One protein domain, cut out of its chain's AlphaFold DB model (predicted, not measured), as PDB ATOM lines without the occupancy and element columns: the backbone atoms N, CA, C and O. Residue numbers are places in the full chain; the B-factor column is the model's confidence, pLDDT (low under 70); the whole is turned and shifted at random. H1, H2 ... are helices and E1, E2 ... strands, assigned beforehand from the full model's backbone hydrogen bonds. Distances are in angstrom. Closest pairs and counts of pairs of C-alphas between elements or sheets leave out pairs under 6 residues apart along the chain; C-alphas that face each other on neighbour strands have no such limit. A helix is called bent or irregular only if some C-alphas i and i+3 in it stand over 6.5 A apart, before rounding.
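AT A GLANCE: This is residues 16 to 96 of the 141 residues of an uncharacterized protein of Desulfovibrio subterraneus (UniProt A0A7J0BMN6). A strongly twisted sheet of three strands, E1, E3 and E4, curls round one helix, H1, and a bent strand, E2, packs on H1 too. Residues 22 to 39 make a long loop at one end. The printed part has 81 residues with E1, H1, E2, E3 and E4 in that order; the sheet, E1 E3 E4, is antiparallel, the class mixed. It is compact, radius of gyration of the C-alphas 13.4 A, spanning 42 by 31 by 23 A.

HOW THE PARTS SIT: E1, residues 16 to 21, is antiparallel to E3, residues 73 to 82; N 19 and O 75, 2.9 A apart, are within hydrogen-bond range. H1, residues 40 to 53, is on one face of the sheet, giving two layers, helix and sheet; every O i to N i+4 pair in it is within range. E2, residues 56 to 66, bends by 83 degrees at residue 59 and pairs with no named strand; its closest C-alpha to H1 is Val 58, 6.6 A from that of Arg 48. E3 and E4, residues 85 to 93, form a hairpin, with N 78 and O 89 2.9 A apart.

IN THESE COORDINATES: E1 begins at C-alpha 16 (147.382, 114.252, 109.229). H1 is 20.2 A long, E2 23.0 A, E3 28.1 A and E4 25.0 A, ending at C-alpha 93 (141.514, 119.464, 99.676).

THE WHOLE: The C-alphas farthest apart, of His 34 and Glu 83, are 42.0 A apart. The printed part has no cut; E1 to H1 is a long link. Residues 31 to 33 and 95 to 96 have pLDDT under 70.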
ATOM      1  N   HIS A  16     148.204 113.884 110.368       93.88
ATOM      2  CA  HIS A  16     147.382 114.252 109.229       93.88
ATOM      3  C   HIS A  16     146.255 113.244 109.038       93.88
ATOM      4  O   HIS A  16     146.368 112.070 109.410       93.88
ATOM      5  N   GLY A  17     145.168 113.702 108.436       93.25
ATOM      6  CA  GLY A  17     144.050 112.847 108.083       93.25
ATOM      7  C   GLY A  17     142.936 113.625 107.411       93.25
ATOM      8  O   GLY A  17     143.143 114.725 106.892       93.25
ATOM      9  N   ARG A  18     141.743 113.029 107.400       95.06
ATOM     10  CA  ARG A  18     140.555 113.611 106.782       95.06
ATOM     11  C   ARG A  18     139.384 113.588 107.755       95.06
ATOM     12  O   ARG A  18     139.157 112.577 108.414       95.06
ATOM     13  N   PHE A  19     138.637 114.683 107.810       96.06
ATOM     14  CA  PHE A  19     137.317 114.726 108.436       96.06
ATOM     15  C   PHE A  19     136.253 114.739 107.352       96.06
ATOM     16  O   PHE A  19     136.374 115.484 106.380       96.06
ATOM     17  N   THR A  20     135.213 113.932 107.535       95.25
ATOM     18  CA  THR A  20     134.052 113.893 106.649       95.25
ATOM     19  C   THR A  20     132.840 114.379 107.422       95.25
ATOM     20  O   THR A  20     132.507 113.822 108.463       95.25
ATOM     21  N   PHE A  21     132.187 115.406 106.889       94.19
ATOM     22  CA  PHE A  21     130.926 115.953 107.376       94.19
ATOM     23  C   PHE A  21     129.832 115.541 106.380       94.19
ATOM     24  O   PHE A  21     129.745 116.150 105.310       94.19
ATOM     25  N   PRO A  22     129.057 114.474 106.646       91.44
ATOM     26  CA  PRO A  22     128.133 113.917 105.661       91.44
ATOM     27  C   PRO A  22     126.994 114.886 105.338       91.44
ATOM     28  O   PRO A  22     126.328 115.368 106.242       91.44
ATOM     29  N   ALA A  23     126.720 115.142 104.058       88.94
ATOM     30  CA  ALA A  23     125.672 116.090 103.652       88.94
ATOM     31  C   ALA A  23     124.252 115.689 104.088       88.94
ATOM     32  O   ALA A  23     123.377 116.542 104.158       88.94
ATOM     33  N   TYR A  24     124.039 114.406 104.383       88.38
ATOM     34  CA  TYR A  24     122.767 113.857 104.853       88.38
ATOM     35  C   TYR A  24     122.600 113.903 106.381       88.38
ATOM     36  O   TYR A  24     121.619 113.366 106.891       88.38
ATOM     37  N   ASP A  25     123.553 114.474 107.127       87.44
ATOM     38  CA  ASP A  25     123.426 114.591 108.580       87.44
ATOM     39  C   ASP A  25     122.215 115.481 108.942       87.44
ATOM     40  O   ASP A  25     122.111 116.599 108.419       87.44
ATOM     41  N   PRO A  26     121.304 115.024 109.828       87.50
ATOM     42  CA  PRO A  26     120.125 115.789 110.229       87.50
ATOM     43  C   PRO A  26     120.430 117.187 110.775       87.50
ATOM     44  O   PRO A  26     119.573 118.061 110.693       87.50
ATOM     45  N   ILE A  27     121.644 117.443 111.279       86.00
ATOM     46  CA  ILE A  27     122.042 118.774 111.761       86.00
ATOM     47  C   ILE A  27     121.959 119.863 110.675       86.00
ATOM     48  O   ILE A  27     121.867 121.048 110.994       86.00
ATOM     49  N   TYR A  28     121.986 119.475 109.395       83.62
ATOM     50  CA  TYR A  28     121.859 120.388 108.257       83.62
ATOM     51  C   TYR A  28     120.413 120.607 107.801       83.62
ATOM     52  O   TYR A  28     120.182 121.484 106.973       83.62
ATOM     53  N   ALA A  29     119.446 119.835 108.313       77.62
ATOM     54  CA  ALA A  29     118.053 119.911 107.874       77.62
ATOM     55  C   ALA A  29     117.399 121.257 108.236       77.62
ATOM     56  O   ALA A  29     116.666 121.821 107.427       77.62
ATOM     57  N   ASP A  30     117.737 121.800 109.410       70.31
ATOM     58  CA  ASP A  30     117.116 123.011 109.960       70.31
ATOM     59  C   ASP A  30     118.034 124.252 109.907       70.31
ATOM     60  O   ASP A  30     117.617 125.372 110.217       70.31
ATOM     61  N   HIS A  31     119.301 124.087 109.507       62.62
ATOM     62  CA  HIS A  31     120.305 125.155 109.479       62.62
ATOM     63  C   HIS A  31     120.707 125.526 108.042       62.62
ATOM     64  O   HIS A  31     121.558 124.886 107.430       62.62
ATOM     65  N   PHE A  32     120.126 126.632 107.555       67.50
ATOM     66  CA  PHE A  32     120.336 127.245 106.231       67.50
ATOM     67  C   PHE A  32     119.847 126.381 105.057       67.50
ATOM     68  O   PHE A  32     120.657 125.802 104.322       67.50
ATOM     69  N   PRO A  33     118.520 126.317 104.834       65.50
ATOM     70  CA  PRO A  33     117.973 125.625 103.673       65.50
ATOM     71  C   PRO A  33     118.618 126.161 102.384       65.50
ATOM     72  O   PRO A  33     118.748 127.369 102.193       65.50
ATOM     73  N   HIS A  34     119.052 125.243 101.516       71.50
ATOM     74  CA  HIS A  34     119.767 125.485 100.248       71.50
ATOM     75  C   HIS A  34     121.231 125.957 100.338       71.50
ATOM     76  O   HIS A  34     121.886 126.058  99.301       71.50
ATOM     77  N   ALA A  35     121.783 126.173 101.535       77.31
ATOM     78  CA  ALA A  35     123.193 126.524 101.720       77.31
ATOM     79  C   ALA A  35     123.758 125.934 103.029       77.31
ATOM     80  O   ALA A  35     124.118 126.690 103.933       77.31
ATOM     81  N   PRO A  36     123.844 124.594 103.160       83.25
ATOM     82  CA  PRO A  36     124.247 123.963 104.409       83.25
ATOM     83  C   PRO A  36     125.695 124.307 104.765       83.25
ATOM     84  O   PRO A  36     126.614 124.203 103.945       83.25
ATOM     85  N   VAL A  37     125.898 124.671 106.027       91.19
ATOM     86  CA  VAL A  37     127.204 125.015 106.593       91.19
ATOM     87  C   VAL A  37     127.477 124.118 107.792       91.19
ATOM     88  O   VAL A  37     126.639 123.988 108.679       91.19
ATOM     89  N   VAL A  38     128.674 123.538 107.843       93.12
ATOM     90  CA  VAL A  38     129.199 122.800 108.996       93.12
ATOM     91  C   VAL A  38     129.364 123.763 110.173       93.12
ATOM     92  O   VAL A  38     130.184 124.685 110.089       93.12
ATOM     93  N   PRO A  39     128.640 123.562 111.290       92.94
ATOM     94  CA  PRO A  39     128.814 124.377 112.480       92.94
ATOM     95  C   PRO A  39     130.259 124.333 112.981       92.94
ATOM     96  O   PRO A  39     130.879 123.269 113.056       92.94
ATOM     97  N   GLY A  40     130.793 125.482 113.402       93.31
ATOM     98  CA  GLY A  40     132.160 125.559 113.929       93.31
ATOM     99  C   GLY A  40     132.396 124.641 115.136       93.31
ATOM    100  O   GLY A  40     133.486 124.099 115.311       93.31
ATOM    101  N   THR A  41     131.355 124.394 115.932       94.62
ATOM    102  CA  THR A  41     131.377 123.448 117.054       94.62
ATOM    103  C   THR A  41     131.593 122.003 116.607       94.62
ATOM    104  O   THR A  41     132.340 121.293 117.278       94.62
ATOM    105  N   LEU A  42     131.036 121.572 115.467       94.94
ATOM    106  CA  LEU A  42     131.305 120.242 114.904       94.94
ATOM    107  C   LEU A  42     132.758 120.104 114.451       94.94
ATOM    108  O   LEU A  42     133.381 119.071 114.683       94.94
ATOM    109  N   ILE A  43     133.322 121.158 113.858       96.50
ATOM    110  CA  ILE A  43     134.734 121.174 113.454       96.50
ATOM    111  C   ILE A  43     135.633 121.019 114.686       96.50
ATOM    112  O   ILE A  43     136.524 120.171 114.701       96.50
ATOM    113  N   ILE A  44     135.382 121.796 115.746       97.50
ATOM    114  CA  ILE A  44     136.121 121.675 117.012       97.50
ATOM    115  C   ILE A  44     135.953 120.273 117.609       97.50
ATOM    116  O   ILE A  44     136.921 119.684 118.095       97.50
ATOM    117  N   HIS A  45     134.737 119.726 117.566       96.94
ATOM    118  CA  HIS A  45     134.447 118.395 118.079       96.94
ATOM    119  C   HIS A  45     135.253 117.313 117.351       96.94
ATOM    120  O   HIS A  45     135.850 116.468 118.016       96.94
ATOM    121  N   ALA A  46     135.353 117.383 116.020       97.50
ATOM    122  CA  ALA A  46     136.158 116.461 115.221       97.50
ATOM    123  C   ALA A  46     137.643 116.493 115.629       97.50
ATOM    124  O   ALA A  46     138.246 115.444 115.868       97.50
ATOM    125  N   PHE A  47     138.220 117.687 115.824       98.00
ATOM    126  CA  PHE A  47     139.590 117.820 116.339       98.00
ATOM    127  C   PHE A  47     139.751 117.230 117.743       98.00
ATOM    128  O   PHE A  47     140.722 116.521 118.005       98.00
ATOM    129  N   ARG A  48     138.800 117.485 118.652       97.62
ATOM    130  CA  ARG A  48     138.831 116.935 120.016       97.62
ATOM    131  C   ARG A  48     138.762 115.406 120.016       97.62
ATOM    132  O   ARG A  48     139.484 114.770 120.785       97.62
ATOM    133  N   GLN A  49     137.899 114.821 119.186       97.31
ATOM    134  CA  GLN A  49     137.786 113.370 119.044       97.31
ATOM    135  C   GLN A  49     139.090 112.764 118.522       97.31
ATOM    136  O   GLN A  49     139.590 111.803 119.106       97.31
ATOM    137  N   GLU A  50     139.684 113.358 117.486       97.12
ATOM    138  CA  GLU A  50     140.952 112.883 116.935       97.12
ATOM    139  C   GLU A  50     142.096 113.010 117.951       97.12
ATOM    140  O   GLU A  50     142.840 112.052 118.146       97.12
ATOM    141  N   ALA A  51     142.198 114.130 118.672       95.56
ATOM    142  CA  ALA A  51     143.163 114.290 119.762       95.56
ATOM    143  C   ALA A  51     143.004 113.188 120.827       95.56
ATOM    144  O   ALA A  51     143.978 112.541 121.215       95.56
ATOM    145  N   THR A  52     141.764 112.913 121.241       95.19
ATOM    146  CA  THR A  52     141.454 111.859 122.221       95.19
ATOM    147  C   THR A  52     141.869 110.480 121.711       95.19
ATOM    148  O   THR A  52     142.512 109.721 122.433       95.19
ATOM    149  N   ARG A  53     141.586 110.170 120.439       94.56
ATOM    150  CA  ARG A  53     141.989 108.915 119.785       94.56
ATOM    151  C   ARG A  53     143.510 108.739 119.733       94.56
ATOM    152  O   ARG A  53     144.000 107.615 119.759       94.56
ATOM    153  N   ARG A  54     144.259 109.843 119.683       92.31
ATOM    154  CA  ARG A  54     145.731 109.874 119.736       92.31
ATOM    155  C   ARG A  54     146.283 109.825 121.164       92.31
ATOM    156  O   ARG A  54     147.489 109.957 121.344       92.31
ATOM    157  N   GLY A  55     145.428 109.650 122.170       92.75
ATOM    158  CA  GLY A  55     145.835 109.583 123.569       92.75
ATOM    159  C   GLY A  55     146.121 110.949 124.186       92.75
ATOM    160  O   GLY A  55     146.927 111.027 125.104       92.75
ATOM    161  N   TRP A  56     145.494 112.025 123.707       93.56
ATOM    162  CA  TRP A  56     145.551 113.339 124.350       93.56
ATOM    163  C   TRP A  56     144.282 113.613 125.151       93.56
ATOM    164  O   TRP A  56     143.168 113.381 124.689       93.56
ATOM    165  N   GLN A  57     144.441 114.172 126.342       95.00
ATOM    166  CA  GLN A  57     143.344 114.662 127.158       95.00
ATOM    167  C   GLN A  57     143.159 116.161 126.907       95.00
ATOM    168  O   GLN A  57     143.966 116.979 127.343       95.00
ATOM    169  N   VAL A  58     142.087 116.512 126.195       95.31
ATOM    170  CA  VAL A  58     141.722 117.905 125.895       95.31
ATOM    171  C   VAL A  58     141.015 118.526 127.099       95.31
ATOM    172  O   VAL A  58     139.963 118.041 127.514       95.31
ATOM    173  N   SER A  59     141.573 119.608 127.637       95.19
ATOM    174  CA  SER A  59     141.029 120.370 128.769       95.19
ATOM    175  C   SER A  59     140.317 121.654 128.344       95.19
ATOM    176  O   SER A  59     139.508 122.184 129.101       95.19
ATOM    177  N   GLY A  60     140.575 122.150 127.133       94.06
ATOM    178  CA  GLY A  60     139.954 123.376 126.649       94.06
ATOM    179  C   GLY A  60     140.215 123.665 125.178       94.06
ATOM    180  O   GLY A  60     140.977 122.978 124.500       94.06
ATOM    181  N   ILE A  61     139.561 124.714 124.691       94.81
ATOM    182  CA  ILE A  61     139.640 125.193 123.311       94.81
ATOM    183  C   ILE A  61     140.222 126.606 123.350       94.81
ATOM    184  O   ILE A  61     139.773 127.438 124.138       94.81
ATOM    185  N   ARG A  62     141.214 126.893 122.507       92.88
ATOM    186  CA  ARG A  62     141.897 128.188 122.436       92.88
ATOM    187  C   ARG A  62     141.952 128.679 120.996       92.88
ATOM    188  O   ARG A  62     142.101 127.901 120.061       92.88
ATOM    189  N   ALA A  63     141.823 129.993 120.825       90.44
ATOM    190  CA  ALA A  63     142.130 130.701 119.579       90.44
ATOM    191  C   ALA A  63     141.524 130.116 118.281       90.44
ATOM    192  O   ALA A  63     142.093 130.307 117.209       90.44
ATOM    193  N   PHE A  64     140.362 129.449 118.331       95.12
ATOM    194  CA  PHE A  64     139.709 128.985 117.106       95.12
ATOM    195  C   PHE A  64     139.259 130.174 116.246       95.12
ATOM    196  O   PHE A  64     138.683 131.158 116.728       95.12
ATOM    197  N   ARG A  65     139.570 130.089 114.953       95.38
ATOM    198  CA  ARG A  65     139.279 131.067 113.907       95.38
ATOM    199  C   ARG A  65     138.718 130.320 112.706       95.38
ATOM    200  O   ARG A  65     139.417 129.518 112.089       95.38
ATOM    201  N   PHE A  66     137.472 130.617 112.368       95.25
ATOM    202  CA  PHE A  66     136.798 130.100 111.181       95.25
ATOM    203  C   PHE A  66     136.903 131.164 110.095       95.25
ATOM    204  O   PHE A  66     136.265 132.208 110.179       95.25
ATOM    205  N   ARG A  67     137.794 130.943 109.128       92.50
ATOM    206  CA  ARG A  67     138.131 131.933 108.092       92.50
ATOM    207  C   ARG A  67     137.183 131.848 106.901       92.50
ATOM    208  O   ARG A  67     136.950 132.847 106.231       92.50
ATOM    209  N   HIS A  68     136.660 130.654 106.638       92.12
ATOM    210  CA  HIS A  68     135.760 130.371 105.530       92.12
ATOM    211  C   HIS A  68     134.654 129.420 105.970       92.12
ATOM    212  O   HIS A  68     134.889 128.536 106.797       92.12
ATOM    213  N   PHE A  69     133.468 129.582 105.382       91.81
ATOM    214  CA  PHE A  69     132.391 128.618 105.555       91.81
ATOM    215  C   PHE A  69     132.815 127.252 105.018       91.81
ATOM    216  O   PHE A  69     133.401 127.127 103.938       91.81
ATOM    217  N   VAL A  70     132.523 126.229 105.810       92.44
ATOM    218  CA  VAL A  70     132.770 124.829 105.485       92.44
ATOM    219  C   VAL A  70     131.420 124.243 105.111       92.44
ATOM    220  O   VAL A  70     130.505 124.272 105.922       92.44
ATOM    221  N   THR A  71     131.268 123.750 103.888       92.88
ATOM    222  CA  THR A  71     130.070 123.001 103.479       92.88
ATOM    223  C   THR A  71     130.238 121.529 103.853       92.88
ATOM    224  O   THR A  71     131.377 121.088 104.041       92.88
ATOM    225  N   PRO A  72     129.169 120.727 103.942       93.12
ATOM    226  CA  PRO A  72     129.321 119.283 104.061       93.12
ATOM    227  C   PRO A  72     130.234 118.718 102.964       93.12
ATOM    228  O   PRO A  72     130.251 119.207 101.832       93.12
ATOM    229  N   GLY A  73     131.046 117.728 103.322       92.88
ATOM    230  CA  GLY A  73     132.113 117.201 102.479       92.88
ATOM    231  C   GLY A  73     133.301 116.692 103.287       92.88
ATOM    232  O   GLY A  73     133.247 116.596 104.516       92.88
ATOM    233  N   THR A  74     134.387 116.369 102.589       93.25
ATOM    234  CA  THR A  74     135.609 115.851 103.208       93.25
ATOM    235  C   THR A  74     136.752 116.849 103.101       93.25
ATOM    236  O   THR A  74     137.021 117.397 102.034       93.25
ATOM    237  N   TYR A  75     137.452 117.038 104.215       94.56
ATOM    238  CA  TYR A  75     138.490 118.046 104.386       94.56
ATOM    239  C   TYR A  75     139.737 117.425 104.987       94.56
ATOM    240  O   TYR A  75     139.642 116.510 105.806       94.56
ATOM    241  N   ALA A  76     140.903 117.932 104.598       95.06
ATOM    242  CA  ALA A  76     142.155 117.524 105.209       95.06
ATOM    243  C   ALA A  76     142.337 118.249 106.548       95.06
ATOM    244  O   ALA A  76     141.937 119.406 106.707       95.06
ATOM    245  N   PHE A  77     142.939 117.565 107.515       95.56
ATOM    246  CA  PHE A  77     143.311 118.163 108.787       95.56
ATOM    247  C   PHE A  77     144.784 117.924 109.105       95.56
ATOM    248  O   PHE A  77     145.377 116.931 108.677       95.56
ATOM    249  N   THR A  78     145.319 118.810 109.939       95.31
ATOM    250  CA  THR A  78     146.601 118.650 110.620       95.31
ATOM    251  C   THR A  78     146.418 118.931 112.113       95.31
ATOM    252  O   THR A  78     145.824 119.949 112.478       95.31
ATOM    253  N   LEU A  79     146.931 118.038 112.962       95.38
ATOM    254  CA  LEU A  79     147.145 118.259 114.392       95.38
ATOM    255  C   LEU A  79     148.645 118.283 114.681       95.38
ATOM    256  O   LEU A  79     149.328 117.281 114.479       95.38
ATOM    257  N   THR A  80     149.141 119.396 115.203       94.25
ATOM    258  CA  THR A  80     150.561 119.590 115.512       94.25
ATOM    259  C   THR A  80     150.744 119.738 117.020       94.25
ATOM    260  O   THR A  80     150.123 120.630 117.604       94.25
ATOM    261  N   PRO A  81     151.571 118.910 117.678       92.50
ATOM    262  CA  PRO A  81     151.979 119.145 119.059       92.50
ATOM    263  C   PRO A  81     152.609 120.526 119.250       92.50
ATOM    264  O   PRO A  81     153.401 120.986 118.434       92.50
ATOM    265  N   THR A  82     152.254 121.185 120.343       89.69
ATOM    266  CA  THR A  82     152.803 122.477 120.773       89.69
ATOM    267  C   THR A  82     153.157 122.396 122.255       89.69
ATOM    268  O   THR A  82     152.755 121.455 122.939       89.69
ATOM    269  N   GLU A  83     153.851 123.400 122.787       84.31
ATOM    270  CA  GLU A  83     154.166 123.487 124.223       84.31
ATOM    271  C   GLU A  83     152.925 123.497 125.141       84.31
ATOM    272  O   GLU A  83     153.003 123.025 126.273       84.31
ATOM    273  N   TYR A  84     151.769 123.974 124.657       84.56
ATOM    274  CA  TYR A  84     150.541 124.135 125.453       84.56
ATOM    275  C   TYR A  84     149.387 123.205 125.037       84.56
ATOM    276  O   TYR A  84     148.264 123.352 125.527       84.56
ATOM    277  N   GLY A  85     149.634 122.260 124.127       92.56
ATOM    278  CA  GLY A  85     148.616 121.343 123.617       92.56
ATOM    279  C   GLY A  85     148.763 121.070 122.129       92.56
ATOM    280  O   GLY A  85     149.844 120.705 121.678       92.56
ATOM    281  N   LEU A  86     147.688 121.234 121.354       95.38
ATOM    282  CA  LEU A  86     147.640 120.841 119.944       95.38
ATOM    283  C   LEU A  86     147.174 121.981 119.037       95.38
ATOM    284  O   LEU A  86     146.032 122.431 119.132       95.38
ATOM    285  N   GLY A  87     148.021 122.381 118.094       96.31
ATOM    286  CA  GLY A  87     147.643 123.231 116.971       96.31
ATOM    287  C   GLY A  87     146.776 122.457 115.981       96.31
ATOM    288  O   GLY A  87     147.106 121.341 115.593       96.31
ATOM    289  N   CYS A  88     145.656 123.041 115.577       97.12
ATOM    290  CA  CYS A  88     144.646 122.431 114.719       97.12
ATOM    291  C   CYS A  88     144.493 123.254 113.443       97.12
ATOM    292  O   CYS A  88     144.234 124.457 113.504       97.12
ATOM    293  N   THR A  89     144.603 122.610 112.285       96.38
ATOM    294  CA  THR A  89     144.355 123.247 110.986       96.38
ATOM    295  C   THR A  89     143.447 122.371 110.139       96.38
ATOM    296  O   THR A  89     143.735 121.196 109.940       96.38
ATOM    297  N   LEU A  90     142.357 122.948 109.632       96.81
ATOM    298  CA  LEU A  90     141.470 122.343 108.644       96.81
ATOM    299  C   LEU A  90     141.708 123.021 107.296       96.81
ATOM    300  O   LEU A  90     141.597 124.245 107.198       96.81
ATOM    301  N   THR A  91     141.988 122.247 106.256       95.44
ATOM    302  CA  THR A  91     142.231 122.748 104.901       95.44
ATOM    303  C   THR A  91     141.237 122.157 103.910       95.44
ATOM    304  O   THR A  91     140.776 121.018 104.035       95.44
ATOM    305  N   ARG A  92     140.900 122.949 102.890       90.81
ATOM    306  CA  ARG A  92     140.216 122.419 101.708       90.81
ATOM    307  C   ARG A  92     141.185 121.501 100.970       90.81
ATOM    308  O   ARG A  92     142.320 121.901 100.739       90.81
ATOM    309  N   THR A  93     140.749 120.301 100.608       80.38
ATOM    310  CA  THR A  93     141.514 119.464  99.676       80.38
ATOM    311  C   THR A  93     141.383 120.055  98.270       80.38
ATOM    312  O   THR A  93     140.271 120.410  97.878       80.38
ATOM    313  N   ASP A  94     142.491 120.215  97.546       72.19
ATOM    314  CA  ASP A  94     142.442 120.566  96.121       72.19
ATOM    315  C   ASP A  94     142.018 119.360  95.255       72.19
ATOM    316  O   ASP A  94     141.837 118.248  95.759       72.19
ATOM    317  N   GLU A  95     141.832 119.573  93.950       62.16
ATOM    318  CA  GLU A  95     141.406 118.531  92.996       62.16
ATOM    319  C   GLU A  95     142.395 117.356  92.889       62.16
ATOM    320  O   GLU A  95     142.026 116.272  92.446       62.16
ATOM    321  N   ILE A  96     143.639 117.555  93.332       66.19
ATOM    322  CA  ILE A  96     144.748 116.599  93.246       66.19
ATOM    323  C   ILE A  96     144.978 115.904  94.606       66.19
ATOM    324  O   ILE A  96     145.742 114.947  94.705       66.19
TER     325      ILE A  96